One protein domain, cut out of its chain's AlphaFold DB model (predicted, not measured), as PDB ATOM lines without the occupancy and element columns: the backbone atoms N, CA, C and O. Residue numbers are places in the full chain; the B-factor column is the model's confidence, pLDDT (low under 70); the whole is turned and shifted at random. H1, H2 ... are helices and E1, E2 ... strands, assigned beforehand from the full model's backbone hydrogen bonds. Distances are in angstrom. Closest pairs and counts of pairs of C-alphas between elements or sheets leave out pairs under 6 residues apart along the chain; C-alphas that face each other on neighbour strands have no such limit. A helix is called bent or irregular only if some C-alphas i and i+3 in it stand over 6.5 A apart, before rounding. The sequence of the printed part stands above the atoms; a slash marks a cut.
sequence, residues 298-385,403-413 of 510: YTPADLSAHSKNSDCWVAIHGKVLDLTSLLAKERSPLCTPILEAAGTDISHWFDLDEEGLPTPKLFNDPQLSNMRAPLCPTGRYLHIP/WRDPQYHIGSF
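What this domain is: This is residues 298 to 385 and 403 to 413 of the 510 residues of the protein "Cytochrome b5 domain-containing protein 1" of Perkinsus olseni (UniProt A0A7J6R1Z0). A small sheet of three strands, E1, E2 and E7, makes one end of the domain, with the helix H1 on it and two short helices, H2 and H3, near the first residues of E1. Near the last residue of E1 lies the hairpin E3 and E4, and beyond it the hairpin E5 and E6 reaches away as an arm along the longest axis. The printed part has 99 residues, with named elements in the order H1 E1 E2 H2 H3 E3 E4 E5 E6 E7. The three-strand sheet, order E1 - E2 - E7, is antiparallel, and the class is mixed, helices and strands, with under half of the residues in named elements. The whole is compact, with a radius of gyration of the C-alphas of 13.8 A and spans of 42 by 31 by 22 A.

How they stand to each other: H1, residues 300 to 305, is on the sheet of E1, residues 311 to 316, E2, residues 319 to 322, and E7, residues 409 to 413, at a height over the sheet of 6.5 A. It is over none of the strands, but only just, with 2 of its C-alphas falling on E1; the closest C-alphas of H1 and E1 are those of Leu 303 and Trp 313, 6.3 A apart. E1 and E2 form a hairpin, with N 314 and O 321 at 3.0 A. E2 and E7 are antiparallel, with N 320 and O 411 at 2.8 A. H2, residues 324 to 329, and H3, residues 333 to 340, only graze this sheet. They are close but not clearly touching, with the C-alphas of Leu 327 and Cys 335 closest at 6.6 A, at a shallow tilt of 13 degrees, opposite ways. Every O i to N i+4 pair is within hydrogen-bond range in H1 and H2, and 2 of 4 in H3. The hairpin of E3, residues 350 to 352, and E4, residues 358 to 360, has N 351 and O 359 at 2.8 A. E4 runs on into E5, residues 362 to 364, at 26 degrees; E5 forms a hairpin with E6, residues 372 to 374, with N 363 and O 373 at 2.9 A.

Where its parts are: H1 begins at C-alpha 300, (180.740, 221.746, 135.441). E1 is 16.9 A long, E2 10.1 A, H3 11.7 A and E7 10.9 A. H3 is irregular, but only just: C-alphas 334 and 337 are 6.7 A apart. E7 ends at C-alpha 413, (178.983, 219.581, 142.702).

The domain as a whole: The two C-alphas farthest apart are those of Asp 302 and Ser 369, at 43.0 A. Residues 386 to 402 are not printed, and C-alphas 385 and 403 are 13.9 A apart across the cut, within the link from E6 to E7. Of the links that are printed whole, none is long. The mean pLDDT of the printed part is 86.1; residues 309, 331 and 368 to 370 are under 70.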
ATOM      1  N   TYR A 298     180.596 223.825 143.151       93.75
ATOM      2  CA  TYR A 298     181.391 223.836 141.930       93.75
ATOM      3  C   TYR A 298     180.512 223.531 140.721       93.75
ATOM      4  O   TYR A 298     179.702 222.606 140.735       93.75
ATOM      5  N   THR A 299     180.697 224.310 139.661       92.81
ATOM      6  CA  THR A 299     180.015 224.141 138.375       92.81
ATOM      7  C   THR A 299     180.719 223.087 137.505       92.81
ATOM      8  O   THR A 299     181.894 222.774 137.733       92.81
ATOM      9  N   PRO A 300     180.068 222.576 136.443       90.62
ATOM     10  CA  PRO A 300     180.740 221.746 135.441       90.62
ATOM     11  C   PRO A 300     181.943 222.455 134.796       90.62
ATOM     12  O   PRO A 300     182.969 221.831 134.512       90.62
ATOM     13  N   ALA A 301     181.840 223.773 134.599       87.56
ATOM     14  CA  ALA A 301     182.927 224.596 134.084       87.56
ATOM     15  C   ALA A 301     184.114 224.650 135.058       87.56
ATOM     16  O   ALA A 301     185.251 224.476 134.612       87.56
ATOM     17  N   ASP A 302     183.855 224.808 136.365       89.69
ATOM     18  CA  ASP A 302     184.894 224.735 137.398       89.69
ATOM     19  C   ASP A 302     185.592 223.373 137.325       89.69
ATOM     20  O   ASP A 302     186.799 223.322 137.127       89.69
ATOM     21  N   LEU A 303     184.843 222.265 137.365       91.19
ATOM     22  CA  LEU A 303     185.418 220.916 137.341       91.19
ATOM     23  C   LEU A 303     186.285 220.670 136.093       91.19
ATOM     24  O   LEU A 303     187.430 220.233 136.198       91.19
ATOM     25  N   SER A 304     185.775 221.007 134.906       88.75
ATOM     26  CA  SER A 304     186.472 220.769 133.631       88.75
ATOM     27  C   SER A 304     187.778 221.561 133.466       88.75
ATOM     28  O   SER A 304     188.665 221.152 132.704       88.75
ATOM     29  N   ALA A 305     187.943 222.673 134.194       83.94
ATOM     30  CA  ALA A 305     189.177 223.455 134.198       83.94
ATOM     31  C   ALA A 305     190.359 222.699 134.845       83.94
ATOM     32  O   ALA A 305     191.515 222.925 134.456       83.94
ATOM     33  N   HIS A 306     190.055 221.762 135.750       86.19
ATOM     34  CA  HIS A 306     190.988 220.941 136.528       86.19
ATOM     35  C   HIS A 306     191.124 219.520 135.936       86.19
ATOM     36  O   HIS A 306     190.923 218.498 136.594       86.19
ATOM     37  N   SER A 307     191.452 219.463 134.639       84.94
ATOM     38  CA  SER A 307     191.557 218.242 133.816       84.94
ATOM     39  C   SER A 307     193.002 217.856 133.449       84.94
ATOM     40  O   SER A 307     193.259 217.226 132.423       84.94
ATOM     41  N   LYS A 308     193.999 218.273 134.242       76.88
ATOM     42  CA  LYS A 308     195.428 218.072 133.936       76.88
ATOM     43  C   LYS A 308     196.078 217.084 134.895       76.88
ATOM     44  O   LYS A 308     195.698 216.941 136.046       76.88
ATOM     45  N   ASN A 309     197.196 216.500 134.474       69.62
ATOM     46  CA  ASN A 309     197.955 215.585 135.332       69.62
ATOM     47  C   ASN A 309     198.526 216.217 136.606       69.62
ATOM     48  O   ASN A 309     198.824 215.502 137.553       69.62
ATOM     49  N   SER A 310     198.739 217.530 136.606       73.38
ATOM     50  CA  SER A 310     199.220 218.283 137.767       73.38
ATOM     51  C   SER A 310     198.094 219.010 138.508       73.38
ATOM     52  O   SER A 310     198.394 219.853 139.342       73.38
ATOM     53  N   ASP A 311     196.841 218.792 138.105       82.00
ATOM     54  CA  ASP A 311     195.665 219.528 138.567       82.00
ATOM     55  C   ASP A 311     194.409 218.741 138.158       82.00
ATOM     56  O   ASP A 311     193.897 218.915 137.047       82.00
ATOM     57  N   CYS A 312     194.031 217.773 138.995       89.06
ATOM     58  CA  CYS A 312     193.080 216.714 138.666       89.06
ATOM     59  C   CYS A 312     191.946 216.684 139.683       89.06
ATOM     60  O   CYS A 312     192.117 216.199 140.805       89.06
ATOM     61  N   TRP A 313     190.784 217.180 139.265       93.69
ATOM     62  CA  TRP A 313     189.553 217.081 140.037       93.69
ATOM     63  C   TRP A 313     188.586 216.104 139.385       93.69
ATOM     64  O   TRP A 313     188.554 215.963 138.163       93.69
ATOM     65  N   VAL A 314     187.779 215.439 140.199       95.38
ATOM     66  CA  VAL A 314     186.702 214.554 139.739       95.38
ATOM     67  C   VAL A 314     185.463 214.766 140.599       95.38
ATOM     68  O   VAL A 314     185.577 215.158 141.761       95.38
ATOM     69  N   ALA A 315     184.285 214.494 140.044       96.38
ATOM     70  CA  ALA A 315     183.044 214.463 140.815       96.38
ATOM     71  C   ALA A 315     182.556 213.020 141.025       96.38
ATOM     72  O   ALA A 315     182.643 212.194 140.118       96.38
ATOM     73  N   ILE A 316     182.064 212.716 142.230       95.06
ATOM     74  CA  ILE A 316     181.437 211.438 142.600       95.06
ATOM     75  C   ILE A 316     180.183 211.731 143.420       95.06
ATOM     76  O   ILE A 316     180.283 212.246 144.531       95.06
ATOM     77  N   HIS A 317     179.013 211.371 142.896       93.06
ATOM     78  CA  HIS A 317     177.702 211.478 143.544       93.06
ATOM     79  C   HIS A 317     177.491 212.829 144.242       93.06
ATOM     80  O   HIS A 317     177.152 212.898 145.421       93.06
ATOM     81  N   GLY A 318     177.760 213.919 143.520       91.56
ATOM     82  CA  GLY A 318     177.591 215.281 144.034       91.56
ATOM     83  C   GLY A 318     178.741 215.809 144.900       91.56
ATOM     84  O   GLY A 318     178.670 216.945 145.351       91.56
ATOM     85  N   LYS A 319     179.810 215.039 145.129       94.12
ATOM     86  CA  LYS A 319     181.021 215.480 145.845       94.12
ATOM     87  C   LYS A 319     182.145 215.762 144.860       94.12
ATOM     88  O   LYS A 319     182.377 214.953 143.966       94.12
ATOM     89  N   VAL A 320     182.874 216.858 145.044       95.50
ATOM     90  CA  VAL A 320     184.066 217.183 144.251       95.50
ATOM     91  C   VAL A 320     185.316 216.824 145.040       95.50
ATOM     92  O   VAL A 320     185.466 217.210 146.202       95.50
ATOM     93  N   LEU A 321     186.199 216.062 144.397       94.88
ATOM     94  CA  LEU A 321     187.449 215.594 144.972       94.88
ATOM     95  C   LEU A 321     188.646 216.156 144.203       94.88
ATOM     96  O   LEU A 321     188.712 216.017 142.982       94.88
ATOM     97  N   ASP A 322     189.616 216.714 144.923       93.12
ATOM     98  CA  ASP A 322     190.932 217.080 144.401       93.12
ATOM     99  C   ASP A 322     191.922 215.933 144.620       93.12
ATOM    100  O   ASP A 322     192.431 215.714 145.719       93.12
ATOM    101  N   LEU A 323     192.212 215.194 143.550       91.94
ATOM    102  CA  LEU A 323     193.113 214.040 143.575       91.94
ATOM    103  C   LEU A 323     194.551 214.410 143.201       91.94
ATOM    104  O   LEU A 323     195.403 213.533 143.036       91.94
ATOM    105  N   THR A 324     194.862 215.699 143.076       87.94
ATOM    106  CA  THR A 324     196.182 216.167 142.639       87.94
ATOM    107  C   THR A 324     197.292 215.680 143.569       87.94
ATOM    108  O   THR A 324     198.326 215.184 143.113       87.94
ATOM    109  N   SER A 325     197.080 215.765 144.885       86.19
ATOM    110  CA  SER A 325     198.050 215.322 145.896       86.19
ATOM    111  C   SER A 325     198.238 213.799 145.900       86.19
ATOM    112  O   SER A 325     199.375 213.323 145.992       86.19
ATOM    113  N   LEU A 326     197.156 213.039 145.709       86.88
ATOM    114  CA  LEU A 326     197.174 211.581 145.579       86.88
ATOM    115  C   LEU A 326     198.027 211.145 144.384       86.88
ATOM    116  O   LEU A 326     198.947 210.344 144.534       86.88
ATOM    117  N   LEU A 327     197.772 211.723 143.209       85.19
ATOM    118  CA  LEU A 327     198.473 211.399 141.961       85.19
ATOM    119  C   LEU A 327     199.921 211.915 141.937       85.19
ATOM    120  O   LEU A 327     200.767 211.416 141.192       85.19
ATOM    121  N   ALA A 328     200.240 212.914 142.762       79.31
ATOM    122  CA  ALA A 328     201.617 213.347 142.968       79.31
ATOM    123  C   ALA A 328     202.419 212.348 143.823       79.31
ATOM    124  O   ALA A 328     203.625 212.171 143.579       79.31
ATOM    125  N   LYS A 329     201.762 211.716 144.810       79.69
ATOM    126  CA  LYS A 329     202.339 210.736 145.742       79.69
ATOM    127  C   LYS A 329     202.470 209.353 145.102       79.69
ATOM    128  O   LYS A 329     203.570 208.803 145.100       79.69
ATOM    129  N   GLU A 330     201.390 208.847 144.515       75.88
ATOM    130  CA  GLU A 330     201.316 207.528 143.889       75.88
ATOM    131  C   GLU A 330     201.607 207.607 142.390       75.88
ATOM    132  O   GLU A 330     200.978 208.360 141.650       75.88
ATOM    133  N   ARG A 331     202.586 206.825 141.920       68.00
ATOM    134  CA  ARG A 331     202.996 206.796 140.503       68.00
ATOM    135  C   ARG A 331     202.948 205.387 139.960       68.00
ATOM    136  O   ARG A 331     203.981 204.760 139.730       68.00
ATOM    137  N   SER A 332     201.737 204.908 139.733       73.81
ATOM    138  CA  SER A 332     201.499 203.597 139.144       73.81
ATOM    139  C   SER A 332     200.702 203.721 137.842       73.81
ATOM    140  O   SER A 332     200.032 204.732 137.609       73.81
ATOM    141  N   PRO A 333     200.726 202.693 136.978       74.88
ATOM    142  CA  PRO A 333     199.816 202.614 135.836       74.88
ATOM    143  C   PRO A 333     198.332 202.737 136.228       74.88
ATOM    144  O   PRO A 333     197.529 203.153 135.397       74.88
ATOM    145  N   LEU A 334     197.981 202.457 137.491       80.62
ATOM    146  CA  LEU A 334     196.625 202.563 138.047       80.62
ATOM    147  C   LEU A 334     196.137 204.014 138.197       80.62
ATOM    148  O   LEU A 334     194.953 204.249 138.415       80.62
ATOM    149  N   CYS A 335     197.026 204.998 138.069       83.25
ATOM    150  CA  CYS A 335     196.655 206.412 138.015       83.25
ATOM    151  C   CYS A 335     196.058 206.808 136.654       83.25
ATOM    152  O   CYS A 335     195.355 207.809 136.565       83.25
ATOM    153  N   THR A 336     196.342 206.044 135.592       82.81
ATOM    154  CA  THR A 336     195.968 206.392 134.210       82.81
ATOM    155  C   THR A 336     194.459 206.557 134.024       82.81
ATOM    156  O   THR A 336     194.070 207.598 133.503       82.81
ATOM    157  N   PRO A 337     193.595 205.638 134.505       85.88
ATOM    158  CA  PRO A 337     192.151 205.793 134.322       85.88
ATOM    159  C   PRO A 337     191.591 207.049 135.006       85.88
ATOM    160  O   PRO A 337     190.738 207.726 134.443       85.88
ATOM    161  N   ILE A 338     192.102 207.394 136.196       89.00
ATOM    162  CA  ILE A 338     191.700 208.606 136.934       89.00
ATOM    163  C   ILE A 338     192.136 209.860 136.168       89.00
ATOM    164  O   ILE A 338     191.359 210.797 136.016       89.00
ATOM    165  N   LEU A 339     193.364 209.862 135.644       86.38
ATOM    166  CA  LEU A 339     193.901 210.961 134.842       86.38
ATOM    167  C   LEU A 339     193.129 211.174 133.536       86.38
ATOM    168  O   LEU A 339     192.946 212.313 133.117       86.38
ATOM    169  N   GLU A 340     192.681 210.097 132.894       84.12
ATOM    170  CA  GLU A 340     191.853 210.166 131.685       84.12
ATOM    171  C   GLU A 340     190.449 210.714 131.969       84.12
ATOM    172  O   GLU A 340     189.869 211.369 131.106       84.12
ATOM    173  N   ALA A 341     189.930 210.493 133.180       86.44
ATOM    174  CA  ALA A 341     188.642 211.008 133.636       86.44
ATOM    175  C   ALA A 341     188.737 212.368 134.365       86.44
ATOM    176  O   ALA A 341     187.746 212.845 134.922       86.44
ATOM    177  N   ALA A 342     189.911 213.006 134.375       90.06
ATOM    178  CA  ALA A 342     190.115 214.277 135.060       90.06
ATOM    179  C   ALA A 342     189.190 215.378 134.507       90.06
ATOM    180  O   ALA A 342     189.048 215.555 133.296       90.06
ATOM    181  N   GLY A 343     188.587 216.149 135.407       91.56
ATOM    182  CA  GLY A 343     187.633 217.209 135.099       91.56
ATOM    183  C   GLY A 343     186.238 216.714 134.710       91.56
ATOM    184  O   GLY A 343     185.485 217.466 134.090       91.56
ATOM    185  N   THR A 344     185.889 215.466 135.039       91.69
ATOM    186  CA  THR A 344     184.587 214.865 134.710       91.69
ATOM    187  C   THR A 344     183.891 214.247 135.924       91.69
ATOM    188  O   THR A 344     184.493 214.041 136.981       91.69
ATOM    189  N   ASP A 345     182.597 213.965 135.759       93.81
ATOM    190  CA  ASP A 345     181.796 213.225 136.728       93.81
ATOM    191  C   ASP A 345     181.938 211.706 136.511       93.81
ATOM    192  O   ASP A 345     181.501 211.137 135.503       93.81
ATOM    193  N   ILE A 346     182.547 211.041 137.491       93.81
ATOM    194  CA  ILE A 346     182.790 209.596 137.505       93.81
ATOM    195  C   ILE A 346     181.804 208.849 138.411       93.81
ATOM    196  O   ILE A 346     182.032 207.684 138.732       93.81
ATOM    197  N   SER A 347     180.669 209.459 138.778       93.31
ATOM    198  CA  SER A 347     179.591 208.815 139.556       93.31
ATOM    199  C   SER A 347     179.173 207.464 138.983       93.31
ATOM    200  O   SER A 347     178.854 206.535 139.716       93.31
ATOM    201  N   HIS A 348     179.232 207.306 137.659       90.62
ATOM    202  CA  HIS A 348     178.893 206.055 136.991       90.62
ATOM    203  C   HIS A 348     179.800 204.866 137.369       90.62
ATOM    204  O   HIS A 348     179.381 203.728 137.146       90.62
ATOM    205  N   TRP A 349     180.983 205.099 137.955       91.94
ATOM    206  CA  TRP A 349     181.906 204.064 138.454       91.94
ATOM    207  C   TRP A 349     181.512 203.513 139.826       91.94
ATOM    208  O   TRP A 349     181.976 202.433 140.198       91.94
ATOM    209  N   PHE A 350     180.662 204.230 140.565       93.62
ATOM    210  CA  PHE A 350     180.342 203.930 141.957       93.62
ATOM    211  C   PHE A 350     178.835 203.735 142.164       93.62
ATOM    212  O   PHE A 350     178.022 204.452 141.584       93.62
ATOM    213  N   ASP A 351     178.466 202.783 143.010       92.94
ATOM    214  CA  ASP A 351     177.164 202.718 143.673       92.94
ATOM    215  C   ASP A 351     177.268 203.384 145.054       92.94
ATOM    216  O   ASP A 351     178.367 203.587 145.578       92.94
ATOM    217  N   LEU A 352     176.132 203.745 145.643       93.06
ATOM    218  CA  LEU A 352     176.069 204.214 147.027       93.06
ATOM    219  C   LEU A 352     175.725 203.028 147.933       93.06
ATOM    220  O   LEU A 352     174.831 202.250 147.598       93.06
ATOM    221  N   ASP A 353     176.448 202.876 149.042       89.88
ATOM    222  CA  ASP A 353     176.077 201.923 150.096       89.88
ATOM    223  C   ASP A 353     174.912 202.445 150.957       89.88
ATOM    224  O   ASP A 353     174.346 203.510 150.690       89.88
ATOM    225  N   GLU A 354     174.513 201.668 151.968       88.75
ATOM    226  CA  GLU A 354     173.396 202.007 152.861       88.75
ATOM    227  C   GLU A 354     173.642 203.319 153.626       88.75
ATOM    228  O   GLU A 354     172.697 204.038 153.953       88.75
ATOM    229  N   GLU A 355     174.909 203.677 153.848       86.69
ATOM    230  CA  GLU A 355     175.337 204.928 154.469       86.69
ATOM    231  C   GLU A 355     175.501 206.095 153.474       86.69
ATOM    232  O   GLU A 355     175.868 207.205 153.871       86.69
ATOM    233  N   GLY A 356     175.230 205.882 152.182       86.56
ATOM    234  CA  GLY A 356     175.375 206.901 151.141       86.56
ATOM    235  C   GLY A 356     176.833 207.210 150.776       86.56
ATOM    236  O   GLY A 356     177.139 208.298 150.275       86.56
ATOM    237  N   LEU A 357     177.757 206.285 151.034       87.75
ATOM    238  CA  LEU A 357     179.164 206.376 150.664       87.75
ATOM    239  C   LEU A 357     179.432 205.657 149.334       87.75
ATOM    240  O   LEU A 357     178.866 204.600 149.051       87.75
ATOM    241  N   PRO A 358     180.345 206.190 148.504       91.56
ATOM    242  CA  PRO A 358     180.674 205.566 147.235       91.56
ATOM    243  C   PRO A 358     181.373 204.213 147.439       91.56
ATOM    244  O   PRO A 358     182.347 204.076 148.195       91.56
ATOM    245  N   THR A 359     180.880 203.212 146.715       91.25
ATOM    246  CA  THR A 359     181.447 201.868 146.568       91.25
ATOM    247  C   THR A 359     181.623 201.551 145.085       91.25
ATOM    248  O   THR A 359     180.738 201.858 144.294       91.25
ATOM    249  N   PRO A 360     182.756 200.979 144.649       91.50
ATOM    250  CA  PRO A 360     182.937 200.604 143.249       91.50
ATOM    251  C   PRO A 360     181.832 199.651 142.785       91.50
ATOM    252  O   PRO A 360     181.573 198.642 143.445       91.50
ATOM    253  N   LYS A 361     181.209 199.939 141.636       90.81
ATOM    254  CA  LYS A 361     180.180 199.055 141.068       90.81
ATOM    255  C   LYS A 361     180.747 197.664 140.838       90.81
ATOM    256  O   LYS A 361     181.879 197.528 140.381       90.81
ATOM    257  N   LEU A 362     179.952 196.630 141.090       88.62
ATOM    258  CA  LEU A 362     180.370 195.241 140.902       88.62
ATOM    259  C   LEU A 362     179.630 194.589 139.731       88.62
ATOM    260  O   LEU A 362     178.408 194.701 139.633       88.62
ATOM    261  N   PHE A 363     180.343 193.832 138.899       83.81
ATOM    262  CA  PHE A 363     179.764 193.030 137.815       83.81
ATOM    263  C   PHE A 363     180.166 191.554 137.927       83.81
ATOM    264  O   PHE A 363     181.161 191.214 138.568       83.81
ATOM    265  N   ASN A 364     179.377 190.669 137.313       82.12
ATOM    266  CA  ASN A 364     179.712 189.250 137.212       82.12
ATOM    267  C   ASN A 364     180.677 189.064 136.040       82.12
ATOM    268  O   ASN A 364     180.277 189.241 134.888       82.12
ATOM    269  N   ASP A 365     181.933 188.732 136.328       71.44
ATOM    270  CA  ASP A 365     182.936 188.536 135.285       71.44
ATOM    271  C   ASP A 365     182.705 187.183 134.582       71.44
ATOM    272  O   ASP A 365     182.807 186.136 135.226       71.44
ATOM    273  N   PRO A 366     182.409 187.157 133.265       73.38
ATOM    274  CA  PRO A 366     182.196 185.907 132.538       73.38
ATOM    275  C   PRO A 366     183.445 185.009 132.492       73.38
ATOM    276  O   PRO A 366     183.321 183.822 132.199       73.38
ATOM    277  N   GLN A 367     184.638 185.545 132.775       71.00
ATOM    278  CA  GLN A 367     185.897 184.793 132.815       71.00
ATOM    279  C   GLN A 367     186.225 184.226 134.204       71.00
ATOM    280  O   GLN A 367     187.060 183.327 134.307       71.00
ATOM    281  N   LEU A 368     185.595 184.730 135.269       67.31
ATOM    282  CA  LEU A 368     185.794 184.281 136.648       67.31
ATOM    283  C   LEU A 368     184.462 183.727 137.166       67.31
ATOM    284  O   LEU A 368     183.617 184.465 137.666       67.31
ATOM    285  N   SER A 369     184.252 182.415 137.020       58.69
ATOM    286  CA  SER A 369     182.974 181.777 137.362       58.69
ATOM    287  C   SER A 369     182.538 182.110 138.796       58.69
ATOM    288  O   SER A 369     183.234 181.759 139.749       58.69
ATOM    289  N   ASN A 370     181.368 182.738 138.938       66.62
ATOM    290  CA  ASN A 370     180.701 183.080 140.202       66.62
ATOM    291  C   ASN A 370     181.434 184.066 141.139       66.62
ATOM    292  O   ASN A 370     181.118 184.105 142.327       66.62
ATOM    293  N   MET A 371     182.348 184.906 140.636       72.75
ATOM    294  CA  MET A 371     182.906 186.019 141.420       72.75
ATOM    295  C   MET A 371     182.422 187.381 140.912       72.75
ATOM    296  O   MET A 371     182.395 187.645 139.709       72.75
ATOM    297  N   ARG A 372     182.050 188.263 141.849       77.56
ATOM    298  CA  ARG A 372     181.741 189.669 141.560       77.56
ATOM    299  C   ARG A 372     183.041 190.470 141.577       77.56
ATOM    300  O   ARG A 372     183.759 190.438 142.572       77.56
ATOM    301  N   ALA A 373     183.331 191.178 140.492       81.06
ATOM    302  CA  ALA A 373     184.537 191.983 140.329       81.06
ATOM    303  C   ALA A 373     184.197 193.481 140.225       81.06
ATOM    304  O   ALA A 373     183.132 193.821 139.702       81.06
ATOM    305  N   PRO A 374     185.088 194.389 140.671       84.81
ATOM    306  CA  PRO A 374     184.926 195.824 140.459       84.81
ATOM    307  C   PRO A 374     184.883 196.185 138.971       84.81
ATOM    308  O   PRO A 374     185.781 195.841 138.198       84.81
ATOM    309  N   LEU A 375     183.847 196.912 138.570       84.06
ATOM    310  CA  LEU A 375     183.676 197.434 137.224       84.06
ATOM    311  C   LEU A 375     184.653 198.590 137.009       84.06
ATOM    312  O   LEU A 375     184.550 199.648 137.627       84.06
ATOM    313  N   CYS A 376     185.593 198.378 136.096       83.19
ATOM    314  CA  CYS A 376     186.630 199.342 135.755       83.19
ATOM    315  C   CYS A 376     186.565 199.645 134.245       83.19
ATOM    316  O   CYS A 376     187.262 198.980 133.475       83.19
ATOM    317  N   PRO A 377     185.729 200.605 133.793       74.50
ATOM    318  CA  PRO A 377     185.418 200.799 132.370       74.50
ATOM    319  C   PRO A 377     186.645 201.100 131.501       74.50
ATOM    320  O   PRO A 377     186.752 200.624 130.375       74.50
ATOM    321  N   THR A 378     187.579 201.877 132.045       75.06
ATOM    322  CA  THR A 378     188.806 202.346 131.384       75.06
ATOM    323  C   THR A 378     190.060 201.622 131.890       75.06
ATOM    324  O   THR A 378     191.183 202.009 131.581       75.06
ATOM    325  N   GLY A 379     189.885 200.530 132.644       80.69
ATOM    326  CA  GLY A 379     190.963 199.759 133.266       80.69
ATOM    327  C   GLY A 379     191.064 199.966 134.780       80.69
ATOM    328  O   GLY A 379     190.472 200.887 135.343       80.69
ATOM    329  N   ARG A 380     191.795 199.067 135.458       83.00
ATOM    330  CA  ARG A 380     191.927 199.067 136.925       83.00
ATOM    331  C   ARG A 380     192.551 200.376 137.409       83.00
ATOM    332  O   ARG A 380     193.655 200.721 136.988       83.00
ATOM    333  N   TYR A 381     191.860 201.059 138.315       87.38
ATOM    334  CA  TYR A 381     192.319 202.306 138.916       87.38
ATOM    335  C   TYR A 381     192.842 202.115 140.344       87.38
ATOM    336  O   TYR A 381     192.760 201.033 140.928       87.38
ATOM    337  N   LEU A 382     193.459 203.168 140.878       87.19
ATOM    338  CA  LEU A 382     194.133 203.161 142.173       87.19
ATOM    339  C   LEU A 382     193.195 202.713 143.312       87.19
ATOM    340  O   LEU A 382     192.026 203.089 143.328       87.19
ATOM    341  N   HIS A 383     193.730 201.940 144.262       87.50
ATOM    342  CA  HIS A 383     193.038 201.349 145.423       87.50
ATOM    343  C   HIS A 383     191.960 200.292 145.097       87.50
ATOM    344  O   HIS A 383     191.310 199.795 146.013       87.50
ATOM    345  N   ILE A 384     191.793 199.894 143.829       86.12
ATOM    346  CA  ILE A 384     190.992 198.716 143.469       86.12
ATOM    347  C   ILE A 384     191.850 197.447 143.587       86.12
ATOM    348  O   ILE A 384     192.887 197.371 142.910       86.12
ATOM    349  N   PRO A 385     191.423 196.444 144.380       79.81
ATOM    350  CA  PRO A 385     192.175 195.205 144.550       79.81
ATOM    351  C   PRO A 385     192.263 194.418 143.239       79.81
ATOM    352  O   PRO A 385     191.367 194.487 142.386       79.81
ATOM    353  N   TRP A 403     188.382 207.417 147.292       92.69
ATOM    354  CA  TRP A 403     186.989 207.841 147.106       92.69
ATOM    355  C   TRP A 403     186.210 207.985 148.426       92.69
ATOM    356  O   TRP A 403     185.118 208.548 148.425       92.69
ATOM    357  N   ARG A 404     186.748 207.483 149.547       91.06
ATOM    358  CA  ARG A 404     186.174 207.633 150.901       91.06
ATOM    359  C   ARG A 404     186.955 208.593 151.785       91.06
ATOM    360  O   ARG A 404     186.513 208.882 152.892       91.06
ATOM    361  N   ASP A 405     188.106 209.056 151.325       92.06
ATOM    362  CA  ASP A 405     189.017 209.831 152.144       92.06
ATOM    363  C   ASP A 405     188.604 211.316 152.174       92.06
ATOM    364  O   ASP A 405     188.620 211.980 151.129       92.06
ATOM    365  N   PRO A 406     188.243 211.870 153.351       90.44
ATOM    366  CA  PRO A 406     187.806 213.258 153.465       90.44
ATOM    367  C   PRO A 406     188.875 214.274 153.062       90.44
ATOM    368  O   PRO A 406     188.524 215.403 152.732       90.44
ATOM    369  N   GLN A 407     190.163 213.902 153.067       91.06
ATOM    370  CA  GLN A 407     191.250 214.835 152.754       91.06
ATOM    371  C   GLN A 407     191.192 215.367 151.317       91.06
ATOM    372  O   GLN A 407     191.724 216.439 151.041       91.06
ATOM    373  N   TYR A 408     190.569 214.614 150.405       92.00
ATOM    374  CA  TYR A 408     190.441 215.007 149.004       92.00
ATOM    375  C   TYR A 408     189.146 215.771 148.728       92.00
ATOM    376  O   TYR A 408     188.995 216.302 147.638       92.00
ATOM    377  N   HIS A 409     188.204 215.837 149.671       93.56
ATOM    378  CA  HIS A 409     186.912 216.484 149.461       93.56
ATOM    379  C   HIS A 409     187.014 218.009 149.597       93.56
ATOM    380  O   HIS A 409     187.393 218.514 150.653       93.56
ATOM    381  N   ILE A 410     186.628 218.740 148.548       93.44
ATOM    382  CA  ILE A 410     186.802 220.204 148.487       93.44
ATOM    383  C   ILE A 410     185.484 220.981 148.479       93.44
ATOM    384  O   ILE A 410     185.480 222.169 148.787       93.44
ATOM    385  N   GLY A 411     184.370 220.317 148.163       93.69
ATOM    386  CA  GLY A 411     183.030 220.896 148.151       93.69
ATOM    387  C   GLY A 411     182.051 220.056 147.334       93.69
ATOM    388  O   GLY A 411     182.369 218.945 146.904       93.69
ATOM    389  N   SER A 412     180.858 220.595 147.109       94.81
ATOM    390  CA  SER A 412     179.771 219.902 146.416       94.81
ATOM    391  C   SER A 412     179.706 220.277 144.936       94.81
ATOM    392  O   SER A 412     179.985 221.406 144.541       94.81
ATOM    393  N   PHE A 413     179.314 219.329 144.097       94.38
ATOM    394  CA  PHE A 413     178.983 219.581 142.702       94.38
ATOM    395  C   PHE A 413     177.574 220.179 142.629       94.38
ATOM    396  O   PHE A 413     176.668 219.698 143.310       94.38
TER     397      PHE A 413